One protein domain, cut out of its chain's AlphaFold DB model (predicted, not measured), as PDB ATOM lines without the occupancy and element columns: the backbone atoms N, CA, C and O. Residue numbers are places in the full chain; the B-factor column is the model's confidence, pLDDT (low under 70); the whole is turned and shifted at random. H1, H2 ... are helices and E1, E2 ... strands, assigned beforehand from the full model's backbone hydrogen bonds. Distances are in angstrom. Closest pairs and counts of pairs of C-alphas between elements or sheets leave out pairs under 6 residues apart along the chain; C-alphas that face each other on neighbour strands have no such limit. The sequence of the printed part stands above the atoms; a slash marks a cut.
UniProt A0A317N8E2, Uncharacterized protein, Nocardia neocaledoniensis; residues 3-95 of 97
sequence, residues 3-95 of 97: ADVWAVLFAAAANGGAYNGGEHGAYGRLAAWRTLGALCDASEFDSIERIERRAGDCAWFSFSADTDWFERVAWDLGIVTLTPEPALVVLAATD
ATOM      1  N   ALA A   3     253.711 230.088 178.851       93.88
ATOM      2  CA  ALA A   3     254.124 231.234 179.660       93.88
ATOM      3  C   ALA A   3     253.537 231.218 181.085       93.88
ATOM      4  O   ALA A   3     254.239 231.563 182.030       93.88
ATOM      5  N   ASP A   4     252.285 230.779 181.252       94.81
ATOM      6  CA  ASP A   4     251.638 230.680 182.568       94.81
ATOM      7  C   ASP A   4     252.301 229.582 183.405       94.81
ATOM      8  O   ASP A   4     252.590 229.773 184.583       94.81
ATOM      9  N   VAL A   5     252.603 228.445 182.769       96.25
ATOM     10  CA  VAL A   5     253.317 227.332 183.406       96.25
ATOM     11  C   VAL A   5     254.718 227.774 183.819       96.25
ATOM     12  O   VAL A   5     255.120 227.548 184.957       96.25
ATOM     13  N   TRP A   6     255.444 228.464 182.936       96.69
ATOM     14  CA  TRP A   6     256.757 229.009 183.268       96.69
ATOM     15  C   TRP A   6     256.690 230.002 184.435       96.69
ATOM     16  O   TRP A   6     257.525 229.935 185.332       96.69
ATOM     17  N   ALA A   7     255.685 230.885 184.464       95.88
ATOM     18  CA  ALA A   7     255.501 231.845 185.550       95.88
ATOM     19  C   ALA A   7     255.260 231.151 186.900       95.88
ATOM     20  O   ALA A   7     255.855 231.552 187.898       95.88
ATOM     21  N   VAL A   8     254.448 230.089 186.923       95.19
ATOM     22  CA  VAL A   8     254.201 229.274 188.122       95.19
ATOM     23  C   VAL A   8     255.477 228.560 188.580       95.19
ATOM     24  O   VAL A   8     255.851 228.659 189.746       95.19
ATOM     25  N   LEU A   9     256.188 227.901 187.660       96.19
ATOM     26  CA  LEU A   9     257.450 227.218 187.964       96.19
ATOM     27  C   LEU A   9     258.509 228.191 188.486       96.19
ATOM     28  O   LEU A   9     259.214 227.888 189.445       96.19
ATOM     29  N   PHE A  10     258.612 229.373 187.877       96.75
ATOM     30  CA  PHE A  10     259.536 230.406 188.317       96.75
ATOM     31  C   PHE A  10     259.146 230.973 189.681       96.75
ATOM     32  O   PHE A  10     260.021 231.140 190.526       96.75
ATOM     33  N   ALA A  11     257.861 231.234 189.925       95.00
ATOM     34  CA  ALA A  11     257.390 231.701 191.223       95.00
ATOM     35  C   ALA A  11     257.718 230.694 192.332       95.00
ATOM     36  O   ALA A  11     258.260 231.098 193.359       95.00
ATOM     37  N   ALA A  12     257.474 229.402 192.106       94.62
ATOM     38  CA  ALA A  12     257.826 228.355 193.060       94.62
ATOM     39  C   ALA A  12     259.346 228.277 193.275       94.62
ATOM     40  O   ALA A  12     259.828 228.379 194.402       94.62
ATOM     41  N   ALA A  13     260.127 228.185 192.195       95.88
ATOM     42  CA  ALA A  13     261.575 228.028 192.292       95.88
ATOM     43  C   ALA A  13     262.281 229.258 192.886       95.88
ATOM     44  O   ALA A  13     263.278 229.110 193.585       95.88
ATOM     45  N   ALA A  14     261.804 230.474 192.612       96.56
ATOM     46  CA  ALA A  14     262.439 231.698 193.089       96.56
ATOM     47  C   ALA A  14     262.098 232.023 194.548       96.56
ATOM     48  O   ALA A  14     262.955 232.565 195.252       96.56
ATOM     49  N   ASN A  15     260.869 231.727 194.982       94.06
ATOM     50  CA  ASN A  15     260.390 232.104 196.311       94.06
ATOM     51  C   ASN A  15     260.561 230.987 197.346       94.06
ATOM     52  O   ASN A  15     260.852 231.311 198.493       94.06
ATOM     53  N   GLY A  16     260.500 229.714 196.942       91.06
ATOM     54  CA  GLY A  16     260.461 228.579 197.870       91.06
ATOM     55  C   GLY A  16     259.029 228.255 198.286       91.06
ATOM     56  O   GLY A  16     258.095 228.678 197.614       91.06
ATOM     57  N   GLY A  17     258.876 227.478 199.353       87.62
ATOM     58  CA  GLY A  17     257.614 227.158 200.018       87.62
ATOM     59  C   GLY A  17     257.232 228.169 201.105       87.62
ATOM     60  O   GLY A  17     257.750 229.284 201.163       87.62
ATOM     61  N   ALA A  18     256.329 227.782 202.006       85.56
ATOM     62  CA  ALA A  18     255.770 228.664 203.032       85.56
ATOM     63  C   ALA A  18     256.818 229.158 204.038       85.56
ATOM     64  O   ALA A  18     256.775 230.314 204.469       85.56
ATOM     65  N   TYR A  19     257.749 228.279 204.413       85.00
ATOM     66  CA  TYR A  19     258.705 228.516 205.500       85.00
ATOM     67  C   TYR A  19     260.168 228.384 205.071       85.00
ATOM     68  O   TYR A  19     261.071 228.476 205.905       85.00
ATOM     69  N   ASN A  20     260.420 228.182 203.778       84.12
ATOM     70  CA  ASN A  20     261.758 228.052 203.218       84.12
ATOM     71  C   ASN A  20     261.988 229.072 202.093       84.12
ATOM     72  O   ASN A  20     261.053 229.635 201.533       84.12
ATOM     73  N   GLY A  21     263.260 229.364 201.817       88.75
ATOM     74  CA  GLY A  21     263.648 230.235 200.711       88.75
ATOM     75  C   GLY A  21     263.914 229.427 199.445       88.75
ATOM     76  O   GLY A  21     264.482 228.339 199.514       88.75
ATOM     77  N   GLY A  22     263.537 229.983 198.296       92.56
ATOM     78  CA  GLY A  22     263.856 229.420 196.986       92.56
ATOM     79  C   GLY A  22     265.257 229.773 196.479       92.56
ATOM     80  O   GLY A  22     266.072 230.402 197.147       92.56
ATOM     81  N   GLU A  23     265.494 229.440 195.217       96.56
ATOM     82  CA  GLU A  23     266.741 229.645 194.468       96.56
ATOM     83  C   GLU A  23     266.915 231.089 193.946       96.56
ATOM     84  O   GLU A  23     267.856 231.417 193.212       96.56
ATOM     85  N   HIS A  24     265.990 231.985 194.299       95.31
ATOM     86  CA  HIS A  24     265.985 233.393 193.909       95.31
ATOM     87  C   HIS A  24     266.022 233.616 192.381       95.31
ATOM     88  O   HIS A  24     265.741 232.734 191.573       95.31
ATOM     89  N   GLY A  25     266.301 234.844 191.936       96.19
ATOM     90  CA  GLY A  25     266.039 235.242 190.548       96.19
ATOM     91  C   GLY A  25     266.883 234.535 189.478       96.19
ATOM     92  O   GLY A  25     266.380 234.260 188.391       96.19
ATOM     93  N   ALA A  26     268.172 234.280 189.717       96.81
ATOM     94  CA  ALA A  26     269.044 233.677 188.702       96.81
ATOM     95  C   ALA A  26     268.850 232.159 188.620       96.81
ATOM     96  O   ALA A  26     268.522 231.637 187.552       96.81
ATOM     97  N   TYR A  27     268.999 231.469 189.749       97.00
ATOM     98  CA  TYR A  27     268.887 230.017 189.794       97.00
ATOM     99  C   TYR A  27     267.431 229.547 189.738       97.00
ATOM    100  O   TYR A  27     267.165 228.548 189.079       97.00
ATOM    101  N   GLY A  28     266.471 230.323 190.252       97.44
ATOM    102  CA  GLY A  28     265.044 230.051 190.051       97.44
ATOM    103  C   GLY A  28     264.631 230.088 188.576       97.44
ATOM    104  O   GLY A  28     263.875 229.228 188.130       97.44
ATOM    105  N   ARG A  29     265.179 231.014 187.769       96.69
ATOM    106  CA  ARG A  29     264.951 231.014 186.309       96.69
ATOM    107  C   ARG A  29     265.542 229.778 185.639       96.69
ATOM    108  O   ARG A  29     264.900 229.205 184.764       96.69
ATOM    109  N   LEU A  30     266.752 229.377 186.031       95.94
ATOM    110  CA  LEU A  30     267.390 228.169 185.504       95.94
ATOM    111  C   LEU A  30     266.574 226.915 185.846       95.94
ATOM    112  O   LEU A  30     266.319 226.098 184.964       95.94
ATOM    113  N   ALA A  31     266.139 226.783 187.101       96.19
ATOM    114  CA  ALA A  31     265.297 225.683 187.555       96.19
ATOM    115  C   ALA A  31     263.973 225.638 186.779       96.19
ATOM    116  O   ALA A  31     263.633 224.597 186.225       96.19
ATOM    117  N   ALA A  32     263.289 226.777 186.630       96.56
ATOM    118  CA  ALA A  32     262.039 226.860 185.876       96.56
ATOM    119  C   ALA A  32     262.193 226.407 184.415       96.56
ATOM    120  O   ALA A  32     261.368 225.642 183.920       96.56
ATOM    121  N   TRP A  33     263.264 226.825 183.728       96.69
ATOM    122  CA  TRP A  33     263.526 226.397 182.349       96.69
ATOM    123  C   TRP A  33     263.843 224.909 182.235       96.69
ATOM    124  O   TRP A  33     263.335 224.255 181.326       96.69
ATOM    125  N   ARG A  34     264.635 224.359 183.162       96.38
ATOM    126  CA  ARG A  34     264.926 222.919 183.200       96.38
ATOM    127  C   ARG A  34     263.662 222.099 183.424       96.38
ATOM    128  O   ARG A  34     263.439 221.129 182.708       96.38
ATOM    129  N   THR A  35     262.815 222.512 184.365       96.69
ATOM    130  CA  THR A  35     261.547 221.831 184.643       96.69
ATOM    131  C   THR A  35     260.582 221.937 183.467       96.69
ATOM    132  O   THR A  35     260.018 220.922 183.066       96.69
ATOM    133  N   LEU A  36     260.425 223.120 182.859       97.00
ATOM    134  CA  LEU A  36     259.591 223.278 181.664       97.00
ATOM    135  C   LEU A  36     260.099 222.394 180.514       97.00
ATOM    136  O   LEU A  36     259.298 221.723 179.870       97.00
ATOM    137  N   GLY A  37     261.417 222.349 180.289       96.38
ATOM    138  CA  GLY A  37     262.038 221.477 179.292       96.38
ATOM    139  C   GLY A  37     261.737 220.000 179.537       96.38
ATOM    140  O   GLY A  37     261.227 219.332 178.641       96.38
ATOM    141  N   ALA A  38     261.950 219.519 180.762       95.56
ATOM    142  CA  ALA A  38     261.655 218.138 181.140       95.56
ATOM    143  C   ALA A  38     260.174 217.772 180.932       95.56
ATOM    144  O   ALA A  38     259.866 216.690 180.439       95.56
ATOM    145  N   LEU A  39     259.251 218.691 181.242       96.00
ATOM    146  CA  LEU A  39     257.813 218.494 181.035       96.00
ATOM    147  C   LEU A  39     257.418 218.354 179.556       96.00
ATOM    148  O   LEU A  39     256.379 217.769 179.267       96.00
ATOM    149  N   CYS A  40     258.233 218.864 178.629       95.31
ATOM    150  CA  CYS A  40     257.981 218.796 177.186       95.31
ATOM    151  C   CYS A  40     258.876 217.783 176.463       95.31
ATOM    152  O   CYS A  40     258.999 217.841 175.233       95.31
ATOM    153  N   ASP A  41     259.544 216.908 177.217       93.44
ATOM    154  CA  ASP A  41     260.518 215.949 176.691       93.44
ATOM    155  C   ASP A  41     261.659 216.632 175.902       93.44
ATOM    156  O   ASP A  41     262.065 216.204 174.822       93.44
ATOM    157  N   ALA A  42     262.146 217.766 176.416       93.38
ATOM    158  CA  ALA A  42     263.349 218.439 175.935       93.38
ATOM    159  C   ALA A  42     264.547 218.131 176.845       93.38
ATOM    160  O   ALA A  42     264.403 217.906 178.048       93.38
ATOM    161  N   SER A  43     265.751 218.155 176.274       90.38
ATOM    162  CA  SER A  43     266.988 217.960 177.032       90.38
ATOM    163  C   SER A  43     267.299 219.186 177.892       90.38
ATOM    164  O   SER A  43     267.101 220.317 177.458       90.38
ATOM    165  N   GLU A  44     267.889 219.000 179.077       85.06
ATOM    166  CA  GLU A  44     268.381 220.124 179.897       85.06
ATOM    167  C   GLU A  44     269.537 220.902 179.240       85.06
ATOM    168  O   GLU A  44     269.869 222.007 179.670       85.06
ATOM    169  N   PHE A  45     270.149 220.317 178.205       88.94
ATOM    170  CA  PHE A  45     271.186 220.942 177.386       88.94
ATOM    171  C   PHE A  45     270.624 221.633 176.136       88.94
ATOM    172  O   PHE A  45     271.392 222.230 175.378       88.94
ATOM    173  N   ASP A  46     269.314 221.538 175.884       94.00
ATOM    174  CA  ASP A  46     268.682 222.266 174.790       94.00
ATOM    175  C   ASP A  46     268.641 223.772 175.080       94.00
ATOM    176  O   ASP A  46     268.587 224.221 176.226       94.00
ATOM    177  N   SER A  47     268.670 224.579 174.015       95.31
ATOM    178  CA  SER A  47     268.564 226.031 174.148       95.31
ATOM    179  C   SER A  47     267.168 226.448 174.619       95.31
ATOM    180  O   SER A  47     266.183 225.737 174.393       95.31
ATOM    181  N   ILE A  48     267.065 227.638 175.216       94.31
ATOM    182  CA  ILE A  48     265.783 228.198 175.669       94.31
ATOM    183  C   ILE A  48     264.783 228.275 174.509       94.31
ATOM    184  O   ILE A  48     263.637 227.871 174.668       94.31
ATOM    185  N   GLU A  49     265.218 228.693 173.321       95.31
ATOM    186  CA  GLU A  49     264.360 228.803 172.134       95.31
ATOM    187  C   GLU A  49     263.836 227.437 171.674       95.31
ATOM    188  O   GLU A  49     262.725 227.322 171.152       95.31
ATOM    189  N   ARG A  50     264.633 226.375 171.853       95.19
ATOM    190  CA  ARG A  50     264.196 225.011 171.549       95.19
ATOM    191  C   ARG A  50     263.178 224.519 172.571       95.19
ATOM    192  O   ARG A  50     262.181 223.931 172.153       95.19
ATOM    193  N   ILE A  51     263.411 224.773 173.858       96.06
ATOM    194  CA  ILE A  51     262.464 224.445 174.931       96.06
ATOM    195  C   ILE A  51     261.149 225.197 174.718       96.06
ATOM    196  O   ILE A  51     260.088 224.587 174.764       96.06
ATOM    197  N   GLU A  52     261.202 226.492 174.413       95.56
ATOM    198  CA  GLU A  52     260.024 227.326 174.170       95.56
ATOM    199  C   GLU A  52     259.203 226.822 172.979       95.56
ATOM    200  O   GLU A  52     257.992 226.632 173.100       95.56
ATOM    201  N   ARG A  53     259.857 226.524 171.847       95.19
ATOM    202  CA  ARG A  53     259.181 225.934 170.682       95.19
ATOM    203  C   ARG A  53     258.504 224.616 171.047       95.19
ATOM    204  O   ARG A  53     257.331 224.430 170.754       95.19
ATOM    205  N   ARG A  54     259.232 223.731 171.730       95.00
ATOM    206  CA  ARG A  54     258.731 222.415 172.127       95.00
ATOM    207  C   ARG A  54     257.557 222.512 173.105       95.00
ATOM    208  O   ARG A  54     256.586 221.777 172.966       95.00
ATOM    209  N   ALA A  55     257.615 223.449 174.045       96.25
ATOM    210  CA  ALA A  55     256.520 223.752 174.955       96.25
ATOM    211  C   ALA A  55     255.284 224.290 174.216       96.25
ATOM    212  O   ALA A  55     254.160 223.992 174.616       96.25
ATOM    213  N   GLY A  56     255.485 225.046 173.131       96.38
ATOM    214  CA  GLY A  56     254.421 225.507 172.235       96.38
ATOM    215  C   GLY A  56     253.719 224.385 171.466       96.38
ATOM    216  O   GLY A  56     252.538 224.520 171.157       96.38
ATOM    217  N   ASP A  57     254.410 223.271 171.216       95.88
ATOM    218  CA  ASP A  57     253.842 222.090 170.554       95.88
ATOM    219  C   ASP A  57     253.049 221.185 171.524       95.88
ATOM    220  O   ASP A  57     252.335 220.282 171.089       95.88
ATOM    221  N   CYS A  58     253.162 221.405 172.839       96.38
ATOM    222  CA  CYS A  58     252.506 220.594 173.868       96.38
ATOM    223  C   CYS A  58     251.127 221.139 174.265       96.38
ATOM    224  O   CYS A  58     250.877 222.347 174.250       96.38
ATOM    225  N   ALA A  59     250.245 220.248 174.724       96.25
ATOM    226  CA  ALA A  59     249.028 220.646 175.424       96.25
ATOM    227  C   ALA A  59     249.266 220.668 176.939       96.25
ATOM    228  O   ALA A  59     249.886 219.761 177.494       96.25
ATOM    229  N   TRP A  60     248.750 221.704 177.599       96.94
ATOM    230  CA  TRP A  60     249.002 221.987 179.010       96.94
ATOM    231  C   TRP A  60     247.707 222.036 179.798       96.94
ATOM    232  O   TRP A  60     246.758 222.712 179.398       96.94
ATOM    233  N   PHE A  61     247.713 221.389 180.955       95.50
ATOM    234  CA  PHE A  61     246.602 221.399 181.890       95.50
ATOM    235  C   PHE A  61     247.127 221.658 183.295       95.50
ATOM    236  O   PHE A  61     248.226 221.232 183.650       95.50
ATOM    237  N   SER A  62     246.324 222.342 184.098       93.69
ATOM    238  CA  SER A  62     246.508 222.377 185.540       93.69
ATOM    239  C   SER A  62     245.444 221.521 186.209       93.69
ATOM    240  O   SER A  62     244.338 221.356 185.687       93.69
ATOM    241  N   PHE A  63     245.775 220.968 187.368       92.31
ATOM    242  CA  PHE A  63     244.813 220.268 188.201       92.31
ATOM    243  C   PHE A  63     244.982 220.659 189.661       92.31
ATOM    244  O   PHE A  63     246.017 221.167 190.086       92.31
ATOM    245  N   SER A  64     243.928 220.395 190.419       90.12
ATOM    246  CA  SER A  64     243.973 220.327 191.872       90.12
ATOM    247  C   SER A  64     243.447 218.966 192.295       90.12
ATOM    248  O   SER A  64     242.732 218.312 191.529       90.12
ATOM    249  N   ALA A  65     243.813 218.534 193.494       87.50
ATOM    250  CA  ALA A  65     243.275 217.334 194.103       87.50
ATOM    251  C   ALA A  65     242.580 217.713 195.414       87.50
ATOM    252  O   ALA A  65     243.055 218.584 196.134       87.50
ATOM    253  N   ASP A  66     241.433 217.092 195.689       87.81
ATOM    254  CA  ASP A  66     240.751 217.197 196.983       87.81
ATOM    255  C   ASP A  66     241.253 216.050 197.865       87.81
ATOM    256  O   ASP A  66     240.636 214.986 197.955       87.81
ATOM    257  N   THR A  67     242.472 216.212 198.377       87.25
ATOM    258  CA  THR A  67     243.162 215.228 199.217       87.25
ATOM    259  C   THR A  67     243.842 215.934 200.380       87.25
ATOM    260  O   THR A  67     244.239 217.088 200.253       87.25
ATOM    261  N   ASP A  68     244.080 215.206 201.471       86.62
ATOM    262  CA  ASP A  68     244.795 215.720 202.653       86.62
ATOM    263  C   ASP A  68     246.265 216.105 202.373       86.62
ATOM    264  O   ASP A  68     246.958 216.603 203.250       86.62
ATOM    265  N   TRP A  69     246.776 215.810 201.175       85.94
ATOM    266  CA  TRP A  69     248.140 216.138 200.752       85.94
ATOM    267  C   TRP A  69     248.200 217.394 199.873       85.94
ATOM    268  O   TRP A  69     249.258 217.997 199.767       85.94
ATOM    269  N   PHE A  70     247.101 217.770 199.212       85.06
ATOM    270  CA  PHE A  70     247.069 218.871 198.249       85.06
ATOM    271  C   PHE A  70     246.122 219.955 198.768       85.06
ATOM    272  O   PHE A  70     244.927 219.975 198.463       85.06
ATOM    273  N   GLU A  71     246.670 220.856 199.576       80.38
ATOM    274  CA  GLU A  71     245.926 221.850 200.365       80.38
ATOM    275  C   GLU A  71     245.307 222.982 199.512       80.38
ATOM    276  O   GLU A  71     244.535 223.814 199.995       80.38
ATOM    277  N   ARG A  72     245.603 222.997 198.207       76.25
ATOM    278  CA  ARG A  72     245.219 224.003 197.204       76.25
ATOM    279  C   ARG A  72     245.685 225.414 197.570       76.25
ATOM    280  O   ARG A  72     244.984 226.397 197.318       76.25
ATOM    281  N   VAL A  73     246.878 225.515 198.145       78.94
ATOM    282  CA  VAL A  73     247.538 226.772 198.513       78.94
ATOM    283  C   VAL A  73     248.605 227.168 197.487       78.94
ATOM    284  O   VAL A  73     248.856 226.461 196.517       78.94
ATOM    285  N   ALA A  74     249.229 228.339 197.669       75.25
ATOM    286  CA  ALA A  74     250.176 228.921 196.707       75.25
ATOM    287  C   ALA A  74     251.385 228.023 196.364       75.25
ATOM    288  O   ALA A  74     252.060 228.272 195.365       75.25
ATOM    289  N   TRP A  75     251.648 227.003 197.180       81.12
ATOM    290  CA  TRP A  75     252.775 226.080 197.050       81.12
ATOM    291  C   TRP A  75     252.402 224.747 196.397       81.12
ATOM    292  O   TRP A  75     253.269 223.897 196.210       81.12
ATOM    293  N   ASP A  76     251.138 224.597 196.002       89.75
ATOM    294  CA  ASP A  76     250.649 223.401 195.339       89.75
ATOM    295  C   ASP A  76     250.728 223.535 193.823       89.75
ATOM    296  O   ASP A  76     250.104 224.395 193.194       89.75
ATOM    297  N   LEU A  77     251.499 222.640 193.219       93.06
ATOM    298  CA  LEU A  77     251.716 222.562 191.787       93.06
ATOM    299  C   LEU A  77     251.069 221.292 191.254       93.06
ATOM    300  O   LEU A  77     251.527 220.190 191.541       93.06
ATOM    301  N   GLY A  78     250.031 221.450 190.438       95.00
ATOM    302  CA  GLY A  78     249.451 220.374 189.640       95.00
ATOM    303  C   GLY A  78     249.514 220.744 188.167       95.00
ATOM    304  O   GLY A  78     248.673 221.505 187.693       95.00
ATOM    305  N   ILE A  79     250.514 220.234 187.447       96.56
ATOM    306  CA  ILE A  79     250.732 220.494 186.019       96.56
ATOM    307  C   ILE A  79     250.750 219.168 185.263       96.56
ATOM    308  O   ILE A  79     251.390 218.204 185.679       96.56
ATOM    309  N   VAL A  80     250.059 219.135 184.128       96.56
ATOM    310  CA  VAL A  80     250.051 218.010 183.195       96.56
ATOM    311  C   VAL A  80     250.413 218.509 181.808       96.56
ATOM    312  O   VAL A  80     249.853 219.498 181.327       96.56
ATOM    313  N   THR A  81     251.302 217.773 181.152       96.94
ATOM    314  CA  THR A  81     251.725 218.024 179.779       96.94
ATOM    315  C   THR A  81     251.438 216.805 178.924       96.94
ATOM    316  O   THR A  81     251.791 215.684 179.286       96.94
ATOM    317  N   LEU A  82     250.805 217.030 177.778       96.50
ATOM    318  CA  LEU A  82     250.686 216.041 176.715       96.50
ATOM    319  C   LEU A  82     251.611 216.464 175.571       96.50
ATOM    320  O   LEU A  82     251.398 217.516 174.961       96.50
ATOM    321  N   THR A  83     252.645 215.665 175.315       94.38
ATOM    322  CA  THR A  83     253.626 215.932 174.256       94.38
ATOM    323  C   THR A  83     253.107 215.490 172.877       94.38
ATOM    324  O   THR A  83     252.177 214.681 172.800       94.38
ATOM    325  N   PRO A  84     253.679 216.004 171.768       90.25
ATOM    326  CA  PRO A  84     253.308 215.589 170.407       90.25
ATOM    327  C   PRO A  84     253.520 214.093 170.138       90.25
ATOM    328  O   PRO A  84     252.725 213.442 169.462       90.25
ATOM    329  N   GLU A  85     254.596 213.533 170.674       88.62
ATOM    330  CA  GLU A  85     254.823 212.104 170.818       88.62
ATOM    331  C   GLU A  85     253.985 211.668 172.019       88.62
ATOM    332  O   GLU A  85     254.041 212.346 173.039       88.62
ATOM    333  N   PRO A  86     253.169 210.609 171.932       78.38
ATOM    334  CA  PRO A  86     252.075 210.363 172.871       78.38
ATOM    335  C   PRO A  86     252.574 209.951 174.268       78.38
ATOM    336  O   PRO A  86     252.534 208.777 174.636       78.38
ATOM    337  N   ALA A  87     253.020 210.930 175.052       91.25
ATOM    338  CA  ALA A  87     253.438 210.803 176.434       91.25
ATOM    339  C   ALA A  87     252.700 211.834 177.294       91.25
ATOM    340  O   ALA A  87     252.485 212.983 176.904       91.25
ATOM    341  N   LEU A  88     252.289 211.379 178.476       95.31
ATOM    342  CA  LEU A  88     251.669 212.194 179.507       95.31
ATOM    343  C   LEU A  88     252.699 212.400 180.614       95.31
ATOM    344  O   LEU A  88     253.123 211.431 181.243       95.31
ATOM    345  N   VAL A  89     253.077 213.648 180.858       96.06
ATOM    346  CA  VAL A  89     254.005 214.018 181.928       96.06
ATOM    347  C   VAL A  89     253.235 214.777 183.000       96.06
ATOM    348  O   VAL A  89     252.425 215.649 182.687       96.06
ATOM    349  N   VAL A  90     253.463 214.434 184.267       95.69
ATOM    350  CA  VAL A  90     252.757 215.024 185.409       95.69
ATOM    351  C   VAL A  90     253.771 215.555 186.413       95.69
ATOM    352  O   VAL A  90     254.659 214.821 186.844       95.69
ATOM    353  N   LEU A  91     253.606 216.815 186.808       96.06
ATOM    354  CA  LEU A  91     254.253 217.408 187.972       96.06
ATOM    355  C   LEU A  91     253.191 217.643 189.045       96.06
ATOM    356  O   LEU A  91     252.262 218.425 188.846       96.06
ATOM    357  N   ALA A  92     253.360 216.956 190.171       94.75
ATOM    358  CA  ALA A  92     252.577 217.134 191.383       94.75
ATOM    359  C   ALA A  92     253.545 217.464 192.524       94.75
ATOM    360  O   ALA A  92     254.420 216.653 192.829       94.75
ATOM    361  N   ALA A  93     253.417 218.642 193.127       92.38
ATOM    362  CA  ALA A  93     254.221 219.049 194.273       92.38
ATOM    363  C   ALA A  93     253.374 219.857 195.257       92.38
ATOM    364  O   ALA A  93     252.495 220.600 194.835       92.38
ATOM    365  N   THR A  94     253.674 219.706 196.540       90.81
ATOM    366  CA  THR A  94     253.154 220.492 197.667       90.81
ATOM    367  C   THR A  94     254.339 220.778 198.575       90.81
ATOM    368  O   THR A  94     255.267 219.965 198.664       90.81
ATOM    369  N   ASP A  95     254.311 221.912 199.257       87.12
ATOM    370  CA  ASP A  95     255.171 222.135 200.417       87.12
ATOM    371  C   ASP A  95     254.516 221.451 201.625       87.12
ATOM    372  O   ASP A  95     253.306 221.565 201.817       87.12
TER     373      ASP A  95
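What this domain is: This is residues 3 to 95 of the 97 residues of an uncharacterized protein of Nocardia neocaledoniensis (UniProt A0A317N8E2). A small three-stranded sheet forms a wall with helices over one face and the other face bare: H1 crosses it slantwise, H2 packs on H1, and H3 sits by H2's last turns. The 93 printed residues run H1 H2 H3 E1 E2 E3, mixed in class, with sheet order E1 - E2 - E3, antiparallel. The whole is compact, radius of gyration of the C-alphas 13.3 A, and flat, spanning 34 by 31 by 17 A.

Where its parts are: H1, residues 3 to 15, begins at C-alpha 3 (254.124, 231.234, 179.660) and is 17.8 A long. H2, residues 24 to 39, is 21.3 A; H3 is residues 48 to 56. E1 is residues 59 to 62, E2 77 to 82, and E3 88 to 93, ending at C-alpha 93 (254.221, 219.049, 194.273).

How they stand to each other: E1, E2 and E3 form a meander, each strand the antiparallel neighbour of the one before; N 61 and O 80 are 2.9 A apart, N 79 and O 91 2.9 A. H1 is on the sheet, over E1 and E2. H1 and H2 touch, closest at the C-alphas of Ala 14 and His 24, 4.0 A, at a steep tilt of 46 degrees, opposite ways. H2 only grazes the sheet with residues 35 to 39. With residues 33 to 37 alone it touches H3, closest at the C-alphas of Gly 37 and Ile 51, 5.3 A. Every O i to N i+4 pair is within hydrogen-bond range in H1 and H3, and 11 of 12 in H2.

The domain as a whole: The C-alphas farthest apart, of Tyr 19 and Glu 85, are 38.6 A apart. The printed part has no cut; the link E1 to E2, residues 63 to 76, is long. No printed residue is under 70 in pLDDT.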